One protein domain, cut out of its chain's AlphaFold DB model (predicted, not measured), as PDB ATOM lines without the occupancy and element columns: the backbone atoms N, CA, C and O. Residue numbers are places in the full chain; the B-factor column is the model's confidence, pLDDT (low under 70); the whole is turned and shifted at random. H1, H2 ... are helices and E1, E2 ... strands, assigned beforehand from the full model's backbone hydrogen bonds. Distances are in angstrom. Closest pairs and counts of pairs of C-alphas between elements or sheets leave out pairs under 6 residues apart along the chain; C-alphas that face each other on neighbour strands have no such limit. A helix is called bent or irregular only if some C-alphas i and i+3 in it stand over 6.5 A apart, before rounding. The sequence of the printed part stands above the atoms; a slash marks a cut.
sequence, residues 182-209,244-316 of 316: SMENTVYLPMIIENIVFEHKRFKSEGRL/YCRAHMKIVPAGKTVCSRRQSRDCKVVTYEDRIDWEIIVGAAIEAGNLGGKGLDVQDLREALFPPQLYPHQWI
ATOM      1  N   SER A 182      -2.024 -34.964  -4.993       64.06
ATOM      2  CA  SER A 182      -0.727 -34.850  -4.320       64.06
ATOM      3  C   SER A 182       0.369 -35.261  -5.307       64.06
ATOM      4  O   SER A 182       0.261 -36.298  -5.959       64.06
ATOM      5  N   MET A 183       1.414 -34.438  -5.447       66.88
ATOM      6  CA  MET A 183       2.511 -34.708  -6.387       66.88
ATOM      7  C   MET A 183       3.081 -36.118  -6.172       66.88
ATOM      8  O   MET A 183       3.377 -36.827  -7.128       66.88
ATOM      9  N   GLU A 184       3.120 -36.554  -4.909       70.50
ATOM     10  CA  GLU A 184       3.519 -37.901  -4.517       70.50
ATOM     11  C   GLU A 184       2.602 -38.977  -5.118       70.50
ATOM     12  O   GLU A 184       3.114 -39.962  -5.620       70.50
ATOM     13  N   ASN A 185       1.279 -38.808  -5.137       81.62
ATOM     14  CA  ASN A 185       0.355 -39.778  -5.735       81.62
ATOM     15  C   ASN A 185       0.542 -39.896  -7.255       81.62
ATOM     16  O   ASN A 185       0.627 -41.003  -7.790       81.62
ATOM     17  N   THR A 186       0.660 -38.750  -7.931       82.19
ATOM     18  CA  THR A 186       0.712 -38.657  -9.395       82.19
ATOM     19  C   THR A 186       1.907 -39.405  -9.993       82.19
ATOM     20  O   THR A 186       1.761 -40.121 -10.983       82.19
ATOM     21  N   VAL A 187       3.068 -39.317  -9.341       84.12
ATOM     22  CA  VAL A 187       4.316 -39.989  -9.741       84.12
ATOM     23  C   VAL A 187       4.154 -41.522  -9.773       84.12
ATOM     24  O   VAL A 187       4.694 -42.190 -10.647       84.12
ATOM     25  N   TYR A 188       3.349 -42.128  -8.896       89.62
ATOM     26  CA  TYR A 188       3.198 -43.594  -8.887       89.62
ATOM     27  C   TYR A 188       2.062 -44.128  -9.754       89.62
ATOM     28  O   TYR A 188       2.002 -45.340  -9.980       89.62
ATOM     29  N   LEU A 189       1.158 -43.269 -10.228       93.50
ATOM     30  CA  LEU A 189      -0.040 -43.705 -10.940       93.50
ATOM     31  C   LEU A 189       0.260 -44.579 -12.171       93.50
ATOM     32  O   LEU A 189      -0.361 -45.641 -12.267       93.50
ATOM     33  N   PRO A 190       1.213 -44.237 -13.067       94.75
ATOM     34  CA  PRO A 190       1.505 -45.076 -14.231       94.75
ATOM     35  C   PRO A 190       1.963 -46.491 -13.842       94.75
ATOM     36  O   PRO A 190       1.413 -47.483 -14.326       94.75
ATOM     37  N   MET A 191       2.895 -46.603 -12.888       94.19
ATOM     38  CA  MET A 191       3.366 -47.897 -12.370       94.19
ATOM     39  C   MET A 191       2.241 -48.693 -11.706       94.19
ATOM     40  O   MET A 191       2.185 -49.917 -11.800       94.19
ATOM     41  N   ILE A 192       1.339 -48.026 -10.991       94.75
ATOM     42  CA  ILE A 192       0.222 -48.694 -10.319       94.75
ATOM     43  C   ILE A 192      -0.780 -49.230 -11.333       94.75
ATOM     44  O   ILE A 192      -1.240 -50.359 -11.178       94.75
ATOM     45  N   ILE A 193      -1.062 -48.480 -12.399       96.00
ATOM     46  CA  ILE A 193      -1.887 -48.964 -13.509       96.00
ATOM     47  C   ILE A 193      -1.243 -50.200 -14.145       96.00
ATOM     48  O   ILE A 193      -1.925 -51.213 -14.295       96.00
ATOM     49  N   GLU A 194       0.066 -50.181 -14.416       95.69
ATOM     50  CA  GLU A 194       0.793 -51.357 -14.917       95.69
ATOM     51  C   GLU A 194       0.645 -52.567 -13.975       95.69
ATOM     52  O   GLU A 194       0.323 -53.675 -14.407       95.69
ATOM     53  N   ASN A 195       0.810 -52.362 -12.663       94.31
ATOM     54  CA  ASN A 195       0.632 -53.413 -11.657       94.31
ATOM     55  C   ASN A 195      -0.782 -53.997 -11.650       94.31
ATOM     56  O   ASN A 195      -0.942 -55.211 -11.534       94.31
ATOM     57  N   ILE A 196      -1.799 -53.146 -11.763       95.12
ATOM     58  CA  ILE A 196      -3.200 -53.565 -11.803       95.12
ATOM     59  C   ILE A 196      -3.449 -54.425 -13.045       95.12
ATOM     60  O   ILE A 196      -4.031 -55.501 -12.926       95.12
ATOM     61  N   VAL A 197      -2.964 -54.008 -14.221       95.12
ATOM     62  CA  VAL A 197      -3.095 -54.786 -15.467       95.12
ATOM     63  C   VAL A 197      -2.385 -56.136 -15.354       95.12
ATOM     64  O   VAL A 197      -2.950 -57.168 -15.725       95.12
ATOM     65  N   PHE A 198      -1.170 -56.141 -14.805       94.38
ATOM     66  CA  PHE A 198      -0.387 -57.353 -14.577       94.38
ATOM     67  C   PHE A 198      -1.108 -58.346 -13.661       94.38
ATOM     68  O   PHE A 198      -1.317 -59.498 -14.044       94.38
ATOM     69  N   GLU A 199      -1.554 -57.902 -12.485       91.94
ATOM     70  CA  GLU A 199      -2.274 -58.757 -11.538       91.94
ATOM     71  C   GLU A 199      -3.619 -59.227 -12.107       91.94
ATOM     72  O   GLU A 199      -3.969 -60.399 -11.975       91.94
ATOM     73  N   HIS A 200      -4.354 -58.362 -12.812       92.88
ATOM     74  CA  HIS A 200      -5.597 -58.740 -13.484       92.88
ATOM     75  C   HIS A 200      -5.385 -59.896 -14.471       92.88
ATOM     76  O   HIS A 200      -6.112 -60.893 -14.429       92.88
ATOM     77  N   LYS A 201      -4.365 -59.800 -15.335       92.94
ATOM     78  CA  LYS A 201      -4.018 -60.870 -16.279       92.94
ATOM     79  C   LYS A 201      -3.578 -62.143 -15.563       92.94
ATOM     80  O   LYS A 201      -4.044 -63.219 -15.930       92.94
ATOM     81  N   ARG A 202      -2.753 -62.021 -14.522       91.81
ATOM     82  CA  ARG A 202      -2.314 -63.154 -13.701       91.81
ATOM     83  C   ARG A 202      -3.500 -63.892 -13.073       91.81
ATOM     84  O   ARG A 202      -3.628 -65.104 -13.233       91.81
ATOM     85  N   PHE A 203      -4.417 -63.181 -12.417       91.69
ATOM     86  CA  PHE A 203      -5.610 -63.798 -11.829       91.69
ATOM     87  C   PHE A 203      -6.540 -64.396 -12.881       91.69
ATOM     88  O   PHE A 203      -7.164 -65.426 -12.620       91.69
ATOM     89  N   LYS A 204      -6.620 -63.787 -14.070       92.06
ATOM     90  CA  LYS A 204      -7.352 -64.351 -15.209       92.06
ATOM     91  C   LYS A 204      -6.739 -65.679 -15.657       92.06
ATOM     92  O   LYS A 204      -7.482 -66.646 -15.791       92.06
ATOM     93  N   SER A 205      -5.417 -65.757 -15.826       92.06
ATOM     94  CA  SER A 205      -4.734 -67.005 -16.203       92.06
ATOM     95  C   SER A 205      -4.821 -68.089 -15.125       92.06
ATOM     96  O   SER A 205      -4.903 -69.265 -15.452       92.06
ATOM     97  N   GLU A 206      -4.861 -67.704 -13.847       93.75
ATOM     98  CA  GLU A 206      -5.023 -68.632 -12.719       93.75
ATOM     99  C   GLU A 206      -6.489 -69.065 -12.493       93.75
ATOM    100  O   GLU A 206      -6.759 -69.847 -11.584       93.75
ATOM    101  N   GLY A 207      -7.464 -68.543 -13.254       91.06
ATOM    102  CA  GLY A 207      -8.892 -68.833 -13.044       91.06
ATOM    103  C   GLY A 207      -9.451 -68.288 -11.721       91.06
ATOM    104  O   GLY A 207     -10.454 -68.778 -11.209       91.06
ATOM    105  N   ARG A 208      -8.798 -67.275 -11.140       90.12
ATOM    106  CA  ARG A 208      -9.121 -66.692  -9.822       90.12
ATOM    107  C   ARG A 208      -9.781 -65.320  -9.911       90.12
ATOM    108  O   ARG A 208     -10.012 -64.683  -8.881       90.12
ATOM    109  N   LEU A 209     -10.066 -64.859 -11.125       89.19
ATOM    110  CA  LEU A 209     -10.680 -63.566 -11.379       89.19
ATOM    111  C   LEU A 209     -12.122 -63.556 -10.856       89.19
ATOM    112  O   LEU A 209     -12.971 -64.318 -11.310       89.19
ATOM    113  N   TYR A 244      -4.816 -48.411  -4.233       91.56
ATOM    114  CA  TYR A 244      -3.604 -49.218  -4.287       91.56
ATOM    115  C   TYR A 244      -2.588 -48.723  -3.266       91.56
ATOM    116  O   TYR A 244      -2.301 -47.541  -3.185       91.56
ATOM    117  N   CYS A 245      -2.032 -49.610  -2.453       90.94
ATOM    118  CA  CYS A 245      -0.982 -49.262  -1.511       90.94
ATOM    119  C   CYS A 245       0.374 -49.404  -2.200       90.94
ATOM    120  O   CYS A 245       0.791 -50.528  -2.479       90.94
ATOM    121  N   ARG A 246       1.071 -48.290  -2.442       87.31
ATOM    122  CA  ARG A 246       2.381 -48.297  -3.120       87.31
ATOM    123  C   ARG A 246       3.501 -48.882  -2.264       87.31
ATOM    124  O   ARG A 246       4.432 -49.460  -2.796       87.31
ATOM    125  N   ALA A 247       3.411 -48.749  -0.942       86.31
ATOM    126  CA  ALA A 247       4.435 -49.277  -0.042       86.31
ATOM    127  C   ALA A 247       4.423 -50.813   0.001       86.31
ATOM    128  O   ALA A 247       5.467 -51.450   0.035       86.31
ATOM    129  N   HIS A 248       3.230 -51.410  -0.037       86.88
ATOM    130  CA  HIS A 248       3.052 -52.858   0.101       86.88
ATOM    131  C   HIS A 248       2.652 -53.556  -1.202       86.88
ATOM    132  O   HIS A 248       2.423 -54.764  -1.183       86.88
ATOM    133  N   MET A 249       2.509 -52.802  -2.297       87.69
ATOM    134  CA  MET A 249       2.067 -53.269  -3.615       87.69
ATOM    135  C   MET A 249       0.778 -54.102  -3.548       87.69
ATOM    136  O   MET A 249       0.690 -55.215  -4.064       87.69
ATOM    137  N   LYS A 250      -0.224 -53.582  -2.826       88.25
ATOM    138  CA  LYS A 250      -1.459 -54.311  -2.491       88.25
ATOM    139  C   LYS A 250      -2.706 -53.477  -2.689       88.25
ATOM    140  O   LYS A 250      -2.727 -52.282  -2.416       88.25
ATOM    141  N   ILE A 251      -3.782 -54.157  -3.053       88.56
ATOM    142  CA  ILE A 251      -5.095 -53.548  -3.228       88.56
ATOM    143  C   ILE A 251      -5.726 -53.266  -1.864       88.56
ATOM    144  O   ILE A 251      -5.719 -54.104  -0.960       88.56
ATOM    145  N   VAL A 252      -6.269 -52.064  -1.730       87.88
ATOM    146  CA  VAL A 252      -6.970 -51.564  -0.551       87.88
ATOM    147  C   VAL A 252      -8.437 -51.394  -0.938       87.88
ATOM    148  O   VAL A 252      -8.734 -50.581  -1.807       87.88
ATOM    149  N   PRO A 253      -9.375 -52.148  -0.344       85.00
ATOM    150  CA  PRO A 253     -10.799 -51.957  -0.615       85.00
ATOM    151  C   PRO A 253     -11.231 -50.508  -0.368       85.00
ATOM    152  O   PRO A 253     -10.762 -49.893   0.593       85.00
ATOM    153  N   ALA A 254     -12.142 -49.987  -1.192       79.56
ATOM    154  CA  ALA A 254     -12.699 -48.654  -0.984       79.56
ATOM    155  C   ALA A 254     -13.282 -48.500   0.432       79.56
ATOM    156  O   ALA A 254     -13.828 -49.444   1.011       79.56
ATOM    157  N   GLY A 255     -13.108 -47.312   1.013       77.50
ATOM    158  CA  GLY A 255     -13.473 -47.021   2.404       77.50
ATOM    159  C   GLY A 255     -12.453 -47.498   3.446       77.50
ATOM    160  O   GLY A 255     -12.637 -47.247   4.636       77.50
ATOM    161  N   LYS A 256     -11.360 -48.157   3.037       81.56
ATOM    162  CA  LYS A 256     -10.220 -48.465   3.911       81.56
ATOM    163  C   LYS A 256      -9.025 -47.585   3.563       81.56
ATOM    164  O   LYS A 256      -8.756 -47.311   2.401       81.56
ATOM    165  N   THR A 257      -8.261 -47.214   4.586       79.44
ATOM    166  CA  THR A 257      -7.032 -46.415   4.454       79.44
ATOM    167  C   THR A 257      -5.755 -47.250   4.573       79.44
ATOM    168  O   THR A 257      -4.660 -46.734   4.387       79.44
ATOM    169  N   VAL A 258      -5.865 -48.547   4.884       85.19
ATOM    170  CA  VAL A 258      -4.714 -49.434   5.117       85.19
ATOM    171  C   VAL A 258      -4.913 -50.789   4.440       85.19
ATOM    172  O   VAL A 258      -6.002 -51.365   4.496       85.19
ATOM    173  N   CYS A 259      -3.857 -51.328   3.821       82.50
ATOM    174  CA  CYS A 259      -3.904 -52.647   3.169       82.50
ATOM    175  C   CYS A 259      -3.796 -53.815   4.164       82.50
ATOM    176  O   CYS A 259      -4.176 -54.937   3.845       82.50
ATOM    177  N   SER A 260      -3.268 -53.575   5.368       76.25
ATOM    178  CA  SER A 260      -3.119 -54.576   6.428       76.25
ATOM    179  C   SER A 260      -3.156 -53.907   7.799       76.25
ATOM    180  O   SER A 260      -2.575 -52.842   7.987       76.25
ATOM    181  N   ARG A 261      -3.793 -54.552   8.788       67.25
ATOM    182  CA  ARG A 261      -3.808 -54.062  10.180       67.25
ATOM    183  C   ARG A 261      -2.449 -54.186  10.877       67.25
ATOM    184  O   ARG A 261      -2.206 -53.453  11.824       67.25
ATOM    185  N   ARG A 262      -1.580 -55.102  10.430       68.19
ATOM    186  CA  ARG A 262      -0.277 -55.371  11.075       68.19
ATOM    187  C   ARG A 262       0.814 -54.361  10.695       68.19
ATOM    188  O   ARG A 262       1.740 -54.176  11.467       68.19
ATOM    189  N   GLN A 263       0.696 -53.722   9.530       71.50
ATOM    190  CA  GLN A 263       1.680 -52.787   8.953       71.50
ATOM    191  C   GLN A 263       0.986 -51.485   8.518       71.50
ATOM    192  O   GLN A 263       1.187 -50.957   7.428       71.50
ATOM    193  N   SER A 264       0.064 -50.998   9.349       71.62
ATOM    194  CA  SER A 264      -0.791 -49.857   9.004       71.62
ATOM    195  C   SER A 264      -0.024 -48.540   8.874       71.62
ATOM    196  O   SER A 264      -0.436 -47.690   8.093       71.62
ATOM    197  N   ARG A 265       1.081 -48.379   9.615       74.12
ATOM    198  CA  ARG A 265       1.847 -47.124   9.688       74.12
ATOM    199  C   ARG A 265       2.568 -46.769   8.387       74.12
ATOM    200  O   ARG A 265       2.686 -45.590   8.082       74.12
ATOM    201  N   ASP A 266       2.944 -47.773   7.601       82.81
ATOM    202  CA  ASP A 266       3.716 -47.579   6.367       82.81
ATOM    203  C   ASP A 266       2.826 -47.598   5.114       82.81
ATOM    204  O   ASP A 266       3.302 -47.530   3.982       82.81
ATOM    205  N   CYS A 267       1.504 -47.715   5.287       84.81
ATOM    206  CA  CYS A 267       0.572 -47.743   4.169       84.81
ATOM    207  C   CYS A 267       0.512 -46.382   3.471       84.81
ATOM    208  O   CYS A 267      -0.032 -45.418   4.000       84.81
ATOM    209  N   LYS A 268       0.993 -46.346   2.229       86.88
ATOM    210  CA  LYS A 268       0.865 -45.196   1.335       86.88
ATOM    211  C   LYS A 268      -0.173 -45.498   0.263       86.88
ATOM    212  O   LYS A 268       0.114 -46.214  -0.696       86.88
ATOM    213  N   VAL A 269      -1.399 -45.032   0.484       89.56
ATOM    214  CA  VAL A 269      -2.523 -45.256  -0.431       89.56
ATOM    215  C   VAL A 269      -2.416 -44.318  -1.623       89.56
ATOM    216  O   VAL A 269      -2.175 -43.129  -1.458       89.56
ATOM    217  N   VAL A 270      -2.624 -44.882  -2.805       90.88
ATOM    218  CA  VAL A 270      -2.710 -44.191  -4.079       90.88
ATOM    219  C   VAL A 270      -4.119 -44.355  -4.622       90.88
ATOM    220  O   VAL A 270      -4.646 -45.471  -4.715       90.88
ATOM    221  N   THR A 271      -4.720 -43.228  -4.969       91.31
ATOM    222  CA  THR A 271      -6.048 -43.126  -5.577       91.31
ATOM    223  C   THR A 271      -5.911 -42.607  -6.994       91.31
ATOM    224  O   THR A 271      -4.990 -41.845  -7.273       91.31
ATOM    225  N   TYR A 272      -6.817 -42.989  -7.893       90.69
ATOM    226  CA  TYR A 272      -6.805 -42.401  -9.225       90.69
ATOM    227  C   TYR A 272      -7.105 -40.900  -9.138       90.69
ATOM    228  O   TYR A 272      -8.051 -40.484  -8.467       90.69
ATOM    229  N   GLU A 273      -6.288 -40.099  -9.811       88.88
ATOM    230  CA  GLU A 273      -6.452 -38.653  -9.926       88.88
ATOM    231  C   GLU A 273      -6.441 -38.310 -11.411       88.88
ATOM    232  O   GLU A 273      -5.565 -38.766 -12.146       88.88
ATOM    233  N   ASP A 274      -7.422 -37.525 -11.845       84.38
ATOM    234  CA  ASP A 274      -7.469 -37.050 -13.222       84.38
ATOM    235  C   ASP A 274      -6.468 -35.904 -13.414       84.38
ATOM    236  O   ASP A 274      -6.359 -35.011 -12.566       84.38
ATOM    237  N   ARG A 275      -5.689 -35.959 -14.496       84.25
ATOM    238  CA  ARG A 275      -4.521 -35.096 -14.718       84.25
ATOM    239  C   ARG A 275      -4.488 -34.609 -16.158       84.25
ATOM    240  O   ARG A 275      -4.463 -35.408 -17.090       84.25
ATOM    241  N   ILE A 276      -4.417 -33.290 -16.332       84.06
ATOM    242  CA  ILE A 276      -4.265 -32.674 -17.658       84.06
ATOM    243  C   ILE A 276      -2.888 -32.971 -18.270       84.06
ATOM    244  O   ILE A 276      -2.765 -33.125 -19.478       84.06
ATOM    245  N   ASP A 277      -1.870 -33.125 -17.423       86.88
ATOM    246  CA  ASP A 277      -0.479 -33.434 -17.758       86.88
ATOM    247  C   ASP A 277      -0.196 -34.949 -17.818       86.88
ATOM    248  O   ASP A 277       0.960 -35.370 -17.780       86.88
ATOM    249  N   TRP A 278      -1.235 -35.791 -17.901       91.19
ATOM    250  CA  TRP A 278      -1.103 -37.252 -17.828       91.19
ATOM    251  C   TRP A 278      -0.132 -37.837 -18.861       91.19
ATOM    252  O   TRP A 278       0.674 -38.700 -18.524       91.19
ATOM    253  N   GLU A 279      -0.161 -37.346 -20.100       91.62
ATOM    254  CA  GLU A 279       0.744 -37.803 -21.163       91.62
ATOM    255  C   GLU A 279       2.212 -37.522 -20.843       91.62
ATOM    256  O   GLU A 279       3.056 -38.396 -21.037       91.62
ATOM    257  N   ILE A 280       2.505 -36.352 -20.269       90.00
ATOM    258  CA  ILE A 280       3.854 -35.970 -19.836       90.00
ATOM    259  C   ILE A 280       4.308 -36.882 -18.691       90.00
ATOM    260  O   ILE A 280       5.427 -37.390 -18.701       90.00
ATOM    261  N   ILE A 281       3.423 -37.145 -17.725       91.06
ATOM    262  CA  ILE A 281       3.703 -38.024 -16.580       91.06
ATOM    263  C   ILE A 281       4.010 -39.455 -17.045       91.06
ATOM    264  O   ILE A 281       4.970 -40.068 -16.575       91.06
ATOM    265  N   VAL A 282       3.208 -39.996 -17.965       93.06
ATOM    266  CA  VAL A 282       3.428 -41.337 -18.522       93.06
ATOM    267  C   VAL A 282       4.711 -41.377 -19.353       93.06
ATOM    268  O   VAL A 282       5.489 -42.316 -19.192       93.06
ATOM    269  N   GLY A 283       4.968 -40.358 -20.182       90.62
ATOM    270  CA  GLY A 283       6.204 -40.231 -20.958       90.62
ATOM    271  C   GLY A 283       7.445 -40.261 -20.066       90.62
ATOM    272  O   GLY A 283       8.308 -41.119 -20.242       90.62
ATOM    273  N   ALA A 284       7.470 -39.434 -19.018       88.81
ATOM    274  CA  ALA A 284       8.562 -39.408 -18.047       88.81
ATOM    275  C   ALA A 284       8.754 -40.759 -17.328       88.81
ATOM    276  O   ALA A 284       9.884 -41.176 -17.069       88.81
ATOM    277  N   ALA A 285       7.670 -41.479 -17.015       90.94
ATOM    278  CA  ALA A 285       7.755 -42.800 -16.388       90.94
ATOM    279  C   ALA A 285       8.348 -43.870 -17.327       90.94
ATOM    280  O   ALA A 285       9.080 -44.749 -16.860       90.94
ATOM    281  N   ILE A 286       8.049 -43.792 -18.629       90.62
ATOM    282  CA  ILE A 286       8.635 -44.658 -19.663       90.62
ATOM    283  C   ILE A 286      10.121 -44.341 -19.836       90.62
ATOM    284  O   ILE A 286      10.943 -45.251 -19.774       90.62
ATOM    285  N   GLU A 287      10.477 -43.064 -19.992       88.69
ATOM    286  CA  GLU A 287      11.869 -42.616 -20.145       88.69
ATOM    287  C   GLU A 287      12.736 -43.002 -18.940       88.69
ATOM    288  O   GLU A 287      13.879 -43.427 -19.098       88.69
ATOM    289  N   ALA A 288      12.172 -42.937 -17.730       86.56
ATOM    290  CA  ALA A 288      12.832 -43.380 -16.504       86.56
ATOM    291  C   ALA A 288      12.943 -44.916 -16.370       86.56
ATOM    292  O   ALA A 288      13.517 -45.398 -15.391       86.56
ATOM    293  N   GLY A 289      12.380 -45.697 -17.299       85.81
ATOM    294  CA  GLY A 289      12.400 -47.164 -17.268       85.81
ATOM    295  C   GLY A 289      11.542 -47.782 -16.159       85.81
ATOM    296  O   GLY A 289      11.746 -48.938 -15.790       85.81
ATOM    297  N   ASN A 290      10.591 -47.029 -15.602       87.12
ATOM    298  CA  ASN A 290       9.714 -47.501 -14.525       87.12
ATOM    299  C   ASN A 290       8.457 -48.209 -15.029       87.12
ATOM    300  O   ASN A 290       7.711 -48.767 -14.227       87.12
ATOM    301  N   LEU A 291       8.205 -48.153 -16.332       92.25
ATOM    302  CA  LEU A 291       7.006 -48.668 -16.966       92.25
ATOM    303  C   LEU A 291       7.385 -49.641 -18.089       92.25
ATOM    304  O   LEU A 291       8.360 -49.416 -18.801       92.25
ATOM    305  N   GLY A 292       6.622 -50.722 -18.253       89.31
ATOM    306  CA  GLY A 292       6.858 -51.746 -19.278       89.31
ATOM    307  C   GLY A 292       7.754 -52.902 -18.817       89.31
ATOM    308  O   GLY A 292       7.984 -53.848 -19.570       89.31
ATOM    309  N   GLY A 293       8.230 -52.882 -17.569       89.81
ATOM    310  CA  GLY A 293       9.106 -53.919 -17.013       89.81
ATOM    311  C   GLY A 293       8.402 -55.240 -16.680       89.81
ATOM    312  O   GLY A 293       9.067 -56.222 -16.355       89.81
ATOM    313  N   LYS A 294       7.063 -55.295 -16.735       90.31
ATOM    314  CA  LYS A 294       6.277 -56.462 -16.287       90.31
ATOM    315  C   LYS A 294       5.937 -57.484 -17.373       90.31
ATOM    316  O   LYS A 294       5.134 -58.381 -17.123       90.31
ATOM    317  N   GLY A 295       6.518 -57.357 -18.569       90.31
ATOM    318  CA  GLY A 295       6.240 -58.265 -19.692       90.31
ATOM    319  C   GLY A 295       4.785 -58.206 -20.168       90.31
ATOM    320  O   GLY A 295       4.254 -59.185 -20.690       90.31
ATOM    321  N   LEU A 296       4.116 -57.076 -19.933       92.19
ATOM    322  CA  LEU A 296       2.791 -56.820 -20.472       92.19
ATOM    323  C   LEU A 296       2.888 -56.541 -21.968       92.19
ATOM    324  O   LEU A 296       3.817 -55.881 -22.425       92.19
ATOM    325  N   ASP A 297       1.887 -57.012 -22.706       93.81
ATOM    326  CA  ASP A 297       1.679 -56.571 -24.079       93.81
ATOM    327  C   ASP A 297       1.556 -55.039 -24.130       93.81
ATOM    328  O   ASP A 297       0.868 -54.426 -23.303       93.81
ATOM    329  N   VAL A 298       2.258 -54.434 -25.089       91.56
ATOM    330  CA  VAL A 298       2.361 -52.975 -25.226       91.56
ATOM    331  C   VAL A 298       0.985 -52.357 -25.457       91.56
ATOM    332  O   VAL A 298       0.699 -51.287 -24.919       91.56
ATOM    333  N   GLN A 299       0.118 -53.038 -26.205       92.19
ATOM    334  CA  GLN A 299      -1.214 -52.546 -26.517       92.19
ATOM    335  C   GLN A 299      -2.112 -52.553 -25.281       92.19
ATOM    336  O   GLN A 299      -2.789 -51.562 -25.016       92.19
ATOM    337  N   ASP A 300      -2.060 -53.618 -24.478       92.69
ATOM    338  CA  ASP A 300      -2.826 -53.701 -23.230       92.69
ATOM    339  C   ASP A 300      -2.403 -52.624 -22.217       92.69
ATOM    340  O   ASP A 300      -3.241 -52.036 -21.526       92.69
ATOM    341  N   LEU A 301      -1.099 -52.341 -22.122       94.62
ATOM    342  CA  LEU A 301      -0.591 -51.276 -21.257       94.62
ATOM    343  C   LEU A 301      -0.979 -49.887 -21.786       94.62
ATOM    344  O   LEU A 301      -1.395 -49.029 -21.003       94.62
ATOM    345  N   ARG A 302      -0.914 -49.677 -23.107       94.44
ATOM    346  CA  ARG A 302      -1.361 -48.438 -23.756       94.44
ATOM    347  C   ARG A 302      -2.847 -48.188 -23.523       94.44
ATOM    348  O   ARG A 302      -3.196 -47.082 -23.136       94.44
ATOM    349  N   GLU A 303      -3.707 -49.191 -23.689       94.94
ATOM    350  CA  GLU A 303      -5.152 -49.074 -23.433       94.94
ATOM    351  C   GLU A 303      -5.455 -48.738 -21.974       94.94
ATOM    352  O   GLU A 303      -6.307 -47.899 -21.676       94.94
ATOM    353  N   ALA A 304      -4.717 -49.339 -21.044       94.81
ATOM    354  CA  ALA A 304      -4.878 -49.066 -19.626       94.81
ATOM    355  C   ALA A 304      -4.473 -47.635 -19.233       94.81
ATOM    356  O   ALA A 304      -5.122 -47.023 -18.375       94.81
ATOM    357  N   LEU A 305      -3.405 -47.102 -19.834       95.19
ATOM    358  CA  LEU A 305      -2.890 -45.759 -19.556       95.19
ATOM    359  C   LEU A 305      -3.680 -44.683 -20.305       95.19
ATOM    360  O   LEU A 305      -4.069 -43.685 -19.695       95.19
ATOM    361  N   PHE A 306      -3.992 -44.930 -21.575       94.81
ATOM    362  CA  PHE A 306      -4.667 -44.021 -22.499       94.81
ATOM    363  C   PHE A 306      -5.951 -44.652 -23.054       94.81
ATOM    364  O   PHE A 306      -6.019 -44.956 -24.244       94.81
ATOM    365  N   PRO A 307      -6.987 -44.877 -22.230       91.56
ATOM    366  CA  PRO A 307      -8.220 -45.476 -22.714       91.56
ATOM    367  C   PRO A 307      -8.843 -44.602 -23.817       91.56
ATOM    368  O   PRO A 307      -8.937 -43.381 -23.634       91.56
ATOM    369  N   PRO A 308      -9.296 -45.193 -24.942       88.19
ATOM    370  CA  PRO A 308      -9.763 -44.446 -26.114       88.19
ATOM    371  C   PRO A 308     -10.888 -43.449 -25.824       88.19
ATOM    372  O   PRO A 308     -11.017 -42.438 -26.505       88.19
ATOM    373  N   GLN A 309     -11.706 -43.719 -24.801       88.12
ATOM    374  CA  GLN A 309     -12.812 -42.845 -24.410       88.12
ATOM    375  C   GLN A 309     -12.332 -41.531 -23.777       88.12
ATOM    376  O   GLN A 309     -13.087 -40.563 -23.758       88.12
ATOM    377  N   LEU A 310     -11.109 -41.508 -23.239       86.06
ATOM    378  CA  LEU A 310     -10.528 -40.353 -22.552       86.06
ATOM    379  C   LEU A 310      -9.392 -39.703 -23.354       86.06
ATOM    380  O   LEU A 310      -9.235 -38.490 -23.286       86.06
ATOM    381  N   TYR A 311      -8.643 -40.484 -24.140       89.00
ATOM    382  CA  TYR A 311      -7.502 -40.010 -24.935       89.00
ATOM    383  C   TYR A 311      -7.633 -40.426 -26.408       89.00
ATOM    384  O   TYR A 311      -6.786 -41.161 -26.910       89.00
ATOM    385  N   PRO A 312      -8.691 -40.013 -27.126       88.31
ATOM    386  CA  PRO A 312      -8.971 -40.503 -28.477       88.31
ATOM    387  C   PRO A 312      -7.871 -40.166 -29.497       88.31
ATOM    388  O   PRO A 312      -7.638 -40.942 -30.417       88.31
ATOM    389  N   HIS A 313      -7.159 -39.048 -29.327       88.75
ATOM    390  CA  HIS A 313      -6.057 -38.636 -30.210       88.75
ATOM    391  C   HIS A 313      -4.845 -39.566 -30.145       88.75
ATOM    392  O   HIS A 313      -4.052 -39.588 -31.076       88.75
ATOM    393  N   GLN A 314      -4.721 -40.367 -29.086       86.75
ATOM    394  CA  GLN A 314      -3.684 -41.388 -28.970       86.75
ATOM    395  C   GLN A 314      -3.999 -42.647 -29.798       86.75
ATOM    396  O   GLN A 314      -3.238 -43.603 -29.715       86.75
ATOM    397  N   TRP A 315      -5.097 -42.696 -30.560       84.81
ATOM    398  CA  TRP A 315      -5.565 -43.897 -31.282       84.81
ATOM    399  C   TRP A 315      -5.839 -43.671 -32.774       84.81
ATOM    400  O   TRP A 315      -6.421 -44.541 -33.424       84.81
ATOM    401  N   ILE A 316      -5.438 -42.513 -33.296       78.94
ATOM    402  CA  ILE A 316      -5.526 -42.131 -34.713       78.94
ATOM    403  C   ILE A 316      -4.171 -42.398 -35.366       78.94
ATOM    404  O   ILE A 316      -4.170 -42.934 -36.495       78.94
TER     405      ILE A 316
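What this domain is: This is residues 182 to 209 and 244 to 316 of the 316 residues of an uncharacterized protein of Pyrenophora teres f. teres (UniProt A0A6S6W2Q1). One long helix, H1, runs through the middle like a post, with the short helices H2 and H3 packed on one side of it and a lobe of loops with the short strand E1 on the opposite side. A long stretch without a named element, residues 254 to 277, leads from that lobe past H1 to H2; the short helix H4 lies beyond H3, and residues 202 to 207 at the far end of H1 stick out free. The 101 printed residues hold four named helices and one named strand, in the order H1, E1, H2, H3, H4. The class is mostly helix, though under half of the residues, 49 of 101, are in named elements. The whole is compact, with a radius of gyration of the C-alphas of 14.5 A and spans of 47 by 36 by 26 A.

How they stand to each other: H1, residues 183 to 205, has a kink of 40 degrees near residue 190 and is irregular, with C-alphas 187 and 190 lying 7.3 A apart. E1, residues 250 to 253, is apart from H1 and pairs with no named strand. H2, residues 278 to 287, touches H1 with residues 186 to 191 of H1 alone; the closest C-alphas, of Pro 190 and Val 282, are 6.0 A apart, and the lines stand about perpendicular at 75 degrees. H3, residues 298 to 305, touches residues 190 to 197 of H1 alone, at a steep tilt of 52 degrees, opposite ways; the closest C-alphas are those of Glu 194 and Leu 301, at 6.5 A. H2 and H3 are close but not clearly touching, with the closest C-alphas, of Val 282 and Leu 305, 7.8 A apart. H4, residues 312 to 315, touches no helix. In H2 and H3 every O i to N i+4 pair is within hydrogen-bond range; in H1 16 of 19 are, and H4 is too short for such a pair.

Where its parts are: H1 begins at C-alpha 183 at (2.511, -34.708, -6.387) and runs 34.5 A to C-alpha 205 at (-4.734, -67.005, -16.203). E1 measures 9.8 A, H2 14.2 A, H3 10.6 A and H4 5.6 A. H4 ends at C-alpha 315 at (-5.565, -43.897, -31.282).

The domain as a whole: The two C-alphas farthest apart, of Arg 262 and Ile 316, are 48.0 A from each other. Residues 210 to 243 are not printed, and C-alphas 209 and 244 are 17.5 A apart across this cut. The link from E1 to H2, 24 residues, is long; those from H2 to H3 and from H3 to H4 are short. The mean pLDDT of the printed part is 87.7, and residues 182 to 183 and 261 to 262 are under 70.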